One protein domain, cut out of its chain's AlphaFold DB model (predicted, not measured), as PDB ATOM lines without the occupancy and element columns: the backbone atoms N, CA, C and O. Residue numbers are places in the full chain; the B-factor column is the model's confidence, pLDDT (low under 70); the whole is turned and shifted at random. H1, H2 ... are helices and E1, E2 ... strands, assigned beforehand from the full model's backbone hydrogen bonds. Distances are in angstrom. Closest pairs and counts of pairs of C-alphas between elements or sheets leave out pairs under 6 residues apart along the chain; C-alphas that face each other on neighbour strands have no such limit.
ATOM      1  N   TRP A  37     -28.510   9.036  34.368       84.94
ATOM      2  CA  TRP A  37     -29.437   8.553  33.339       84.94
ATOM      3  C   TRP A  37     -30.707   9.398  33.188       84.94
ATOM      4  O   TRP A  37     -31.313   9.392  32.119       84.94
ATOM      5  N   ASP A  38     -31.100  10.131  34.232       85.12
ATOM      6  CA  ASP A  38     -32.317  10.942  34.253       85.12
ATOM      7  C   ASP A  38     -32.221  12.158  33.332       85.12
ATOM      8  O   ASP A  38     -33.224  12.564  32.748       85.12
ATOM      9  N   ASN A  39     -31.017  12.712  33.199       85.19
ATOM     10  CA  ASN A  39     -30.763  13.949  32.466       85.19
ATOM     11  C   ASN A  39     -29.877  13.742  31.233       85.19
ATOM     12  O   ASN A  39     -29.545  14.719  30.564       85.19
ATOM     13  N   THR A  40     -29.477  12.501  30.929       89.25
ATOM     14  CA  THR A  40     -28.678  12.207  29.737       89.25
ATOM     15  C   THR A  40     -29.490  12.495  28.476       89.25
ATOM     16  O   THR A  40     -30.504  11.854  28.205       89.25
ATOM     17  N   VAL A  41     -29.004  13.436  27.674       89.81
ATOM     18  CA  VAL A  41     -29.555  13.806  26.373       89.81
ATOM     19  C   VAL A  41     -28.806  13.071  25.266       89.81
ATOM     20  O   VAL A  41     -27.580  13.050  25.242       89.81
ATOM     21  N   ASN A  42     -29.530  12.491  24.311       90.31
ATOM     22  CA  ASN A  42     -28.939  11.891  23.117       90.31
ATOM     23  C   ASN A  42     -29.453  12.610  21.863       90.31
ATOM     24  O   ASN A  42     -30.597  12.424  21.447       90.31
ATOM     25  N   GLN A  43     -28.617  13.465  21.266       90.12
ATOM     26  CA  GLN A  43     -28.982  14.206  20.060       90.12
ATOM     27  C   GLN A  43     -28.796  13.354  18.799       90.12
ATOM     28  O   GLN A  43     -27.733  13.347  18.183       90.12
ATOM     29  N   LEU A  44     -29.865  12.669  18.392       84.88
ATOM     30  CA  LEU A  44     -29.869  11.761  17.236       84.88
ATOM     31  C   LEU A  44     -29.812  12.462  15.873       84.88
ATOM     32  O   LEU A  44     -29.510  11.824  14.869       84.88
ATOM     33  N   SER A  45     -30.109  13.763  15.819       88.88
ATOM     34  CA  SER A  45     -30.013  14.550  14.584       88.88
ATOM     35  C   SER A  45     -28.575  14.930  14.224       88.88
ATOM     36  O   SER A  45     -28.348  15.464  13.142       88.88
ATOM     37  N   GLU A  46     -27.623  14.736  15.138       92.56
ATOM     38  CA  GLU A  46     -26.223  15.073  14.912       92.56
ATOM     39  C   GLU A  46     -25.533  13.967  14.104       92.56
ATOM     40  O   GLU A  46     -25.514  12.795  14.486       92.56
ATOM     41  N   THR A  47     -24.961  14.353  12.966       91.94
ATOM     42  CA  THR A  47     -24.378  13.442  11.972       91.94
ATOM     43  C   THR A  47     -22.865  13.571  11.863       91.94
ATOM     44  O   THR A  47     -22.234  12.803  11.132       91.94
ATOM     45  N   LYS A  48     -22.251  14.494  12.614       95.12
ATOM     46  CA  LYS A  48     -20.803  14.672  12.663       95.12
ATOM     47  C   LYS A  48     -20.107  13.347  12.968       95.12
ATOM     48  O   LYS A  48     -20.437  12.651  13.931       95.12
ATOM     49  N   VAL A  49     -19.116  13.006  12.145       94.38
ATOM     50  CA  VAL A  49     -18.265  11.833  12.367       94.38
ATOM     51  C   VAL A  49     -17.557  11.978  13.707       94.38
ATOM     52  O   VAL A  49     -16.980  13.020  14.014       94.38
ATOM     53  N   GLY A  50     -17.601  10.915  14.498       92.50
ATOM     54  CA  GLY A  50     -17.033  10.896  15.830       92.50
ATOM     55  C   GLY A  50     -17.910  11.542  16.902       92.50
ATOM     56  O   GLY A  50     -17.434  11.699  18.014       92.50
ATOM     57  N   TRP A  51     -19.156  11.906  16.609       93.12
ATOM     58  CA  TRP A  51     -20.102  12.322  17.642       93.12
ATOM     59  C   TRP A  51     -20.679  11.125  18.404       93.12
ATOM     60  O   TRP A  51     -21.041  10.117  17.797       93.12
ATOM     61  N   SER A  52     -20.800  11.254  19.721       91.38
ATOM     62  CA  SER A  52     -21.584  10.391  20.603       91.38
ATOM     63  C   SER A  52     -22.405  11.242  21.575       91.38
ATOM     64  O   SER A  52     -22.096  12.410  21.792       91.38
ATOM     65  N   PHE A  53     -23.407  10.660  22.245       89.75
ATOM     66  CA  PHE A  53     -24.090  11.346  23.357       89.75
ATOM     67  C   PHE A  53     -23.119  11.723  24.482       89.75
ATOM     68  O   PHE A  53     -23.372  12.659  25.236       89.75
ATOM     69  N   LEU A  54     -21.979  11.032  24.579       88.81
ATOM     70  CA  LEU A  54     -20.912  11.426  25.485       88.81
ATOM     71  C   LEU A  54     -20.423  12.856  25.168       88.81
ATOM     72  O   LEU A  54     -20.087  13.601  26.081       88.81
ATOM     73  N   ASP A  55     -20.394  13.267  23.897       89.06
ATOM     74  CA  ASP A  55     -19.914  14.573  23.400       89.06
ATOM     75  C   ASP A  55     -20.891  15.734  23.569       89.06
ATOM     76  O   ASP A  55     -20.513  16.882  23.342       89.06
ATOM     77  N   ASP A  56     -22.107  15.466  24.037       90.25
ATOM     78  CA  ASP A  56     -23.102  16.500  24.277       90.25
ATOM     79  C   ASP A  56     -22.759  17.331  25.524       90.25
ATOM     80  O   ASP A  56     -22.681  16.810  26.637       90.25
ATOM     81  N   GLU A  57     -22.598  18.645  25.363       89.88
ATOM     82  CA  GLU A  57     -22.226  19.554  26.456       89.88
ATOM     83  C   GLU A  57     -23.257  19.610  27.595       89.88
ATOM     84  O   GLU A  57     -22.912  19.994  28.723       89.88
ATOM     85  N   ARG A  58     -24.515  19.232  27.320       89.94
ATOM     86  CA  ARG A  58     -25.581  19.132  28.328       89.94
ATOM     87  C   ARG A  58     -25.355  17.954  29.269       89.94
ATOM     88  O   ARG A  58     -25.777  18.014  30.423       89.94
ATOM     89  N   ASN A  59     -24.654  16.920  28.809       88.94
ATOM     90  CA  ASN A  59     -24.359  15.743  29.607       88.94
ATOM     91  C   ASN A  59     -23.128  15.995  30.476       88.94
ATOM     92  O   ASN A  59     -22.001  16.124  29.998       88.94
ATOM     93  N   LYS A  60     -23.349  16.069  31.789       84.25
ATOM     94  CA  LYS A  60     -22.280  16.206  32.782       84.25
ATOM     95  C   LYS A  60     -21.969  14.836  33.377       84.25
ATOM     96  O   LYS A  60     -22.663  14.380  34.282       84.25
ATOM     97  N   PHE A  61     -20.939  14.183  32.850       81.00
ATOM     98  CA  PHE A  61     -20.396  12.954  33.428       81.00
ATOM     99  C   PHE A  61     -19.360  13.300  34.499       81.00
ATOM    100  O   PHE A  61     -18.567  14.222  34.313       81.00
ATOM    101  N   SER A  62     -19.369  12.570  35.617       77.62
ATOM    102  CA  SER A  62     -18.366  12.728  36.680       77.62
ATOM    103  C   SER A  62     -16.980  12.245  36.246       77.62
ATOM    104  O   SER A  62     -15.974  12.760  36.719       77.62
ATOM    105  N   ALA A  63     -16.936  11.281  35.324       76.06
ATOM    106  CA  ALA A  63     -15.726  10.794  34.678       76.06
ATOM    107  C   ALA A  63     -15.471  11.525  33.358       76.06
ATOM    108  O   ALA A  63     -16.360  11.641  32.507       76.06
ATOM    109  N   HIS A  64     -14.227  11.948  33.140       69.94
ATOM    110  CA  HIS A  64     -13.802  12.460  31.846       69.94
ATOM    111  C   HIS A  64     -13.567  11.292  30.871       69.94
ATOM    112  O   HIS A  64     -12.458  10.789  30.759       69.94
ATOM    113  N   SER A 121     -32.348  -9.739  17.600       56.97
ATOM    114  CA  SER A 121     -31.829  -9.191  16.352       56.97
ATOM    115  C   SER A 121     -31.257 -10.329  15.498       56.97
ATOM    116  O   SER A 121     -30.694 -11.300  16.016       56.97
ATOM    117  N   CYS A 122     -31.446 -10.266  14.176       61.34
ATOM    118  CA  CYS A 122     -30.888 -11.284  13.287       61.34
ATOM    119  C   CYS A 122     -29.355 -11.194  13.366       61.34
ATOM    120  O   CYS A 122     -28.821 -10.092  13.394       61.34
ATOM    121  N   ALA A 123     -28.634 -12.320  13.414       56.50
ATOM    122  CA  ALA A 123     -27.206 -12.374  13.779       56.50
ATOM    123  C   ALA A 123     -26.289 -11.336  13.083       56.50
ATOM    124  O   ALA A 123     -25.366 -10.817  13.700       56.50
ATOM    125  N   THR A 124     -26.556 -10.979  11.821       52.88
ATOM    126  CA  THR A 124     -25.787  -9.968  11.067       52.88
ATOM    127  C   THR A 124     -26.068  -8.516  11.477       52.88
ATOM    128  O   THR A 124     -25.291  -7.632  11.143       52.88
ATOM    129  N   GLU A 125     -27.173  -8.250  12.174       57.31
ATOM    130  CA  GLU A 125     -27.614  -6.913  12.596       57.31
ATOM    131  C   GLU A 125     -27.013  -6.508  13.947       57.31
ATOM    132  O   GLU A 125     -26.812  -5.317  14.187       57.31
ATOM    133  N   ILE A 126     -26.694  -7.475  14.821       58.62
ATOM    134  CA  ILE A 126     -26.139  -7.173  16.153       58.62
ATOM    135  C   ILE A 126     -24.684  -6.712  16.069       58.62
ATOM    136  O   ILE A 126     -24.273  -5.811  16.795       58.62
ATOM    137  N   LEU A 127     -23.924  -7.251  15.114       65.75
ATOM    138  CA  LEU A 127     -22.540  -6.839  14.857       65.75
ATOM    139  C   LEU A 127     -22.428  -5.401  14.310       65.75
ATOM    140  O   LEU A 127     -21.326  -4.890  14.137       65.75
ATOM    141  N   GLY A 128     -23.558  -4.739  14.037       73.81
ATOM    142  CA  GLY A 128     -23.629  -3.359  13.568       73.81
ATOM    143  C   GLY A 128     -23.907  -2.320  14.658       73.81
ATOM    144  O   GLY A 128     -24.181  -1.171  14.305       73.81
ATOM    145  N   LEU A 129     -23.898  -2.685  15.948       83.75
ATOM    146  CA  LEU A 129     -24.084  -1.721  17.038       83.75
ATOM    147  C   LEU A 129     -22.912  -0.729  17.112       83.75
ATOM    148  O   LEU A 129     -21.740  -1.087  17.024       83.75
ATOM    149  N   ARG A 130     -23.249   0.545  17.271       87.75
ATOM    150  CA  ARG A 130     -22.355   1.697  17.258       87.75
ATOM    151  C   ARG A 130     -22.823   2.688  18.304       87.75
ATOM    152  O   ARG A 130     -23.934   3.211  18.235       87.75
ATOM    153  N   TRP A 131     -21.933   2.970  19.241       89.81
ATOM    154  CA  TRP A 131     -22.116   3.972  20.290       89.81
ATOM    155  C   TRP A 131     -21.630   5.374  19.876       89.81
ATOM    156  O   TRP A 131     -21.783   6.324  20.639       89.81
ATOM    157  N   LYS A 132     -21.019   5.494  18.689       92.19
ATOM    158  CA  LYS A 132     -20.434   6.716  18.125       92.19
ATOM    159  C   LYS A 132     -20.652   6.740  16.615       92.19
ATOM    160  O   LYS A 132     -20.590   5.694  15.964       92.19
ATOM    161  N   ASN A 133     -20.874   7.924  16.056       92.44
ATOM    162  CA  ASN A 133     -20.962   8.138  14.617       92.44
ATOM    163  C   ASN A 133     -19.625   7.788  13.951       92.44
ATOM    164  O   ASN A 133     -18.564   8.225  14.405       92.44
ATOM    165  N   THR A 134     -19.655   7.055  12.842       90.44
ATOM    166  CA  THR A 134     -18.445   6.660  12.106       90.44
ATOM    167  C   THR A 134     -18.525   7.086  10.647       90.44
ATOM    168  O   THR A 134     -19.609   7.184  10.076       90.44
ATOM    169  N   ALA A 135     -17.368   7.315  10.021       88.81
ATOM    170  CA  ALA A 135     -17.304   7.749   8.624       88.81
ATOM    171  C   ALA A 135     -17.988   6.756   7.664       88.81
ATOM    172  O   ALA A 135     -18.671   7.172   6.735       88.81
ATOM    173  N   ASN A 136     -17.844   5.452   7.927       84.00
ATOM    174  CA  ASN A 136     -18.342   4.393   7.042       84.00
ATOM    175  C   ASN A 136     -19.679   3.786   7.501       84.00
ATOM    176  O   ASN A 136     -20.386   3.194   6.693       84.00
ATOM    177  N   GLY A 137     -20.018   3.895   8.790       77.88
ATOM    178  CA  GLY A 137     -21.243   3.334   9.370       77.88
ATOM    179  C   GLY A 137     -22.360   4.357   9.581       77.88
ATOM    180  O   GLY A 137     -23.486   3.965   9.887       77.88
ATOM    181  N   GLY A 138     -22.073   5.651   9.412       87.44
ATOM    182  CA  GLY A 138     -23.030   6.733   9.611       87.44
ATOM    183  C   GLY A 138     -23.326   6.988  11.088       87.44
ATOM    184  O   GLY A 138     -22.434   6.914  11.936       87.44
ATOM    185  N   VAL A 139     -24.587   7.304  11.384       89.00
ATOM    186  CA  VAL A 139     -25.039   7.670  12.734       89.00
ATOM    187  C   VAL A 139     -25.013   6.457  13.679       89.00
ATOM    188  O   VAL A 139     -25.195   5.302  13.262       89.00
ATOM    189  N   GLN A 140     -24.747   6.728  14.956       90.25
ATOM    190  CA  GLN A 140     -24.837   5.777  16.059       90.25
ATOM    191  C   GLN A 140     -26.242   5.170  16.158       90.25
ATOM    192  O   GLN A 140     -27.236   5.765  15.746       90.25
ATOM    193  N   ASN A 141     -26.327   3.976  16.726       87.88
ATOM    194  CA  ASN A 141     -27.582   3.242  16.877       87.88
ATOM    195  C   ASN A 141     -27.748   2.606  18.270       87.88
ATOM    196  O   ASN A 141     -28.701   1.860  18.499       87.88
ATOM    197  N   VAL A 142     -26.855   2.946  19.202       89.62
ATOM    198  CA  VAL A 142     -27.102   2.882  20.643       89.62
ATOM    199  C   VAL A 142     -27.652   4.241  21.077       89.62
ATOM    200  O   VAL A 142     -26.998   5.273  20.918       89.62
ATOM    201  N   ILE A 143     -28.878   4.241  21.588       89.50
ATOM    202  CA  ILE A 143     -29.669   5.435  21.888       89.50
ATOM    203  C   ILE A 143     -29.943   5.472  23.388       89.50
ATOM    204  O   ILE A 143     -30.236   4.442  23.984       89.50
ATOM    205  N   ILE A 144     -29.871   6.658  23.987       90.19
ATOM    206  CA  ILE A 144     -30.268   6.881  25.379       90.19
ATOM    207  C   ILE A 144     -31.486   7.791  25.368       90.19
ATOM    208  O   ILE A 144     -31.408   8.909  24.863       90.19
ATOM    209  N   GLU A 145     -32.603   7.315  25.901       88.38
ATOM    210  CA  GLU A 145     -33.843   8.085  25.960       88.38
ATOM    211  C   GLU A 145     -34.641   7.687  27.201       88.38
ATOM    212  O   GLU A 145     -34.860   6.504  27.448       88.38
ATOM    213  N   ASN A 146     -35.076   8.665  28.002       86.44
ATOM    214  CA  ASN A 146     -35.913   8.445  29.189       86.44
ATOM    215  C   ASN A 146     -35.382   7.352  30.142       86.44
ATOM    216  O   ASN A 146     -36.150   6.518  30.620       86.44
ATOM    217  N   ARG A 147     -34.068   7.360  30.430       86.12
ATOM    218  CA  ARG A 147     -33.360   6.367  31.274       86.12
ATOM    219  C   ARG A 147     -33.289   4.954  30.682       86.12
ATOM    220  O   ARG A 147     -32.887   4.020  31.370       86.12
ATOM    221  N   LEU A 148     -33.676   4.789  29.421       88.12
ATOM    222  CA  LEU A 148     -33.618   3.525  28.701       88.12
ATOM    223  C   LEU A 148     -32.491   3.545  27.674       88.12
ATOM    224  O   LEU A 148     -32.147   4.587  27.111       88.12
ATOM    225  N   VAL A 149     -31.950   2.356  27.417       88.31
ATOM    226  CA  VAL A 149     -31.009   2.111  26.327       88.31
ATOM    227  C   VAL A 149     -31.781   1.485  25.171       88.31
ATOM    228  O   VAL A 149     -32.276   0.364  25.273       88.31
ATOM    229  N   GLY A 150     -31.893   2.222  24.070       88.06
ATOM    230  CA  GLY A 150     -32.424   1.742  22.803       88.06
ATOM    231  C   GLY A 150     -31.309   1.169  21.934       88.06
ATOM    232  O   GLY A 150     -30.270   1.800  21.749       88.06
ATOM    233  N   LEU A 151     -31.529  -0.018  21.376       85.88
ATOM    234  CA  LEU A 151     -30.591  -0.675  20.467       85.88
ATOM    235  C   LEU A 151     -31.259  -0.834  19.104       85.88
ATOM    236  O   LEU A 151     -32.196  -1.616  18.952       85.88
ATOM    237  N   VAL A 152     -30.784  -0.087  18.111       80.50
ATOM    238  CA  VAL A 152     -31.361  -0.091  16.762       80.50
ATOM    239  C   VAL A 152     -30.443  -0.866  15.822       80.50
ATOM    240  O   VAL A 152     -29.481  -0.341  15.266       80.50
ATOM    241  N   GLY A 153     -30.736  -2.151  15.621       71.31
ATOM    242  CA  GLY A 153     -30.036  -2.953  14.617       71.31
ATOM    243  C   GLY A 153     -30.198  -2.337  13.225       71.31
ATOM    244  O   GLY A 153     -31.308  -1.986  12.817       71.31
ATOM    245  N   GLN A 154     -29.102  -2.191  12.477       62.97
ATOM    246  CA  GLN A 154     -29.212  -1.781  11.079       62.97
ATOM    247  C   GLN A 154     -29.668  -2.961  10.231       62.97
ATOM    248  O   GLN A 154     -28.936  -3.926  10.022       62.97
ATOM    249  N   TYR A 155     -30.889  -2.852   9.719       60.03
ATOM    250  CA  TYR A 155     -31.467  -3.822   8.807       60.03
ATOM    251  C   TYR A 155     -31.253  -3.399   7.353       60.03
ATOM    252  O   TYR A 155     -31.808  -2.401   6.891       60.03
ATOM    253  N   HIS A 156     -30.515  -4.203   6.589       56.66
ATOM    254  CA  HIS A 156     -30.490  -4.080   5.133       56.66
ATOM    255  C   HIS A 156     -31.569  -4.974   4.512       56.66
ATOM    256  O   HIS A 156     -31.360  -6.167   4.261       56.66
ATOM    257  N   LYS A 157     -32.737  -4.384   4.225       48.84
ATOM    258  CA  LYS A 157     -33.824  -5.055   3.496       48.84
ATOM    259  C   LYS A 157     -33.322  -5.500   2.116       48.84
ATOM    260  O   LYS A 157     -33.028  -4.670   1.264       48.84
ATOM    261  N   GLY A 158     -33.223  -6.813   1.903       51.16
ATOM    262  CA  GLY A 158     -32.783  -7.413   0.636       51.16
ATOM    263  C   GLY A 158     -31.341  -7.937   0.602       51.16
ATOM    264  O   GLY A 158     -30.956  -8.530  -0.405       51.16
ATOM    265  N   TYR A 159     -30.554  -7.809   1.681       56.91
ATOM    266  CA  TYR A 159     -29.209  -8.412   1.732       56.91
ATOM    267  C   TYR A 159     -29.272  -9.943   1.612       56.91
ATOM    268  O   TYR A 159     -28.609 -10.527   0.761       56.91
ATOM    269  N   ARG A 160     -30.166 -10.592   2.374       49.50
ATOM    270  CA  ARG A 160     -30.359 -12.056   2.324       49.50
ATOM    271  C   ARG A 160     -30.744 -12.593   0.941       49.50
ATOM    272  O   ARG A 160     -30.440 -13.741   0.651       49.50
ATOM    273  N   SER A 161     -31.416 -11.797   0.112       52.41
ATOM    274  CA  SER A 161     -31.837 -12.211  -1.232       52.41
ATOM    275  C   SER A 161     -30.846 -11.839  -2.334       52.41
ATOM    276  O   SER A 161     -30.914 -12.424  -3.407       52.41
ATOM    277  N   SER A 162     -29.966 -10.853  -2.118       58.06
ATOM    278  CA  SER A 162     -29.124 -10.287  -3.186       58.06
ATOM    279  C   SER A 162     -27.619 -10.364  -2.938       58.06
ATOM    280  O   SER A 162     -26.856 -10.147  -3.875       58.06
ATOM    281  N   GLY A 163     -27.173 -10.617  -1.702       50.25
ATOM    282  CA  GLY A 163     -25.758 -10.568  -1.315       50.25
ATOM    283  C   GLY A 163     -25.119  -9.173  -1.395       50.25
ATOM    284  O   GLY A 163     -23.955  -9.022  -1.043       50.25
ATOM    285  N   ASN A 164     -25.867  -8.151  -1.823       46.12
ATOM    286  CA  ASN A 164     -25.380  -6.793  -2.030       46.12
ATOM    287  C   ASN A 164     -25.989  -5.831  -1.009       46.12
ATOM    288  O   ASN A 164     -27.203  -5.801  -0.789       46.12
ATOM    289  N   ILE A 165     -25.135  -5.005  -0.405       50.31
ATOM    290  CA  ILE A 165     -25.561  -3.915   0.470       50.31
ATOM    291  C   ILE A 165     -25.960  -2.741  -0.424       50.31
ATOM    292  O   ILE A 165     -25.119  -2.128  -1.079       50.31
ATOM    293  N   LYS A 166     -27.256  -2.422  -0.465       42.84
ATOM    294  CA  LYS A 166     -27.745  -1.207  -1.120       42.84
ATOM    295  C   LYS A 166     -27.675  -0.063  -0.109       42.84
ATOM    296  O   LYS A 166     -28.517   0.024   0.782       42.84
ATOM    297  N   ILE A 167     -26.646   0.772  -0.220       43.69
ATOM    298  CA  ILE A 167     -26.552   2.027   0.528       43.69
ATOM    299  C   ILE A 167     -27.411   3.045  -0.226       43.69
ATOM    300  O   ILE A 167     -27.171   3.303  -1.404       43.69
ATOM    301  N   ILE A 168     -28.461   3.548   0.419       35.06
ATOM    302  CA  ILE A 168     -29.303   4.622  -0.117       35.06
ATOM    303  C   ILE A 168     -28.874   5.889   0.624       35.06
ATOM    304  O   ILE A 168     -28.924   5.901   1.855       35.06
ATOM    305  N   HIS A 169     -28.380   6.878  -0.124       35.38
ATOM    306  CA  HIS A 169     -28.023   8.209   0.376       35.38
ATOM    307  C   HIS A 169     -29.267   9.076   0.569       35.38
ATOM    308  O   HIS A 169     -30.196   8.943  -0.263       35.38
TER     309      HIS A 169
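Overview. This is residues 37 to 64 and 121 to 169 of the 169 residues of an uncharacterized protein of Pseudogymnoascus sp. 05NY08 (UniProt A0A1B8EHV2). With little regular structure, this is one small strand hairpin, E1 and E2, amid long loops, and a tail after E2 that bears H2 at the far end. The 77 printed residues hold H1, E1, E2, H2 in that order, mixed in class, with 16 residues in named elements. The whole is loose, radius of gyration of the C-alphas 14.5 A, spanning 47 by 23 by 19 A.

Along the chain. Start at C-alpha 37, (-29.437, 8.553, 33.339); residues 37 to 64 hold no named element. Next find H1, residues 123 to 126, 5.8 A; E1, 142 to 145, 10.0 A; E2, 148 to 151, 9.7 A; and H2, 159 to 162, 5.3 A, ending at C-alpha 162, (-29.124, -10.287, -3.186).

Arrangement. E1 and E2 form an antiparallel hairpin at 151 degrees; N 143 and O 150 are 2.8 A apart, within hydrogen-bond range. H1 is apart from E2 and H2, and E1 from H2. Both helices are too short for an O i to N i+4 pair.

Size, cuts and confidence. Residues 65 to 120 are cut out, leaving 32.2 A between C-alphas 64 and 121. The link H1 to E1 is long. pLDDT is under 70 at 64, 121 to 127 and 154 to 169.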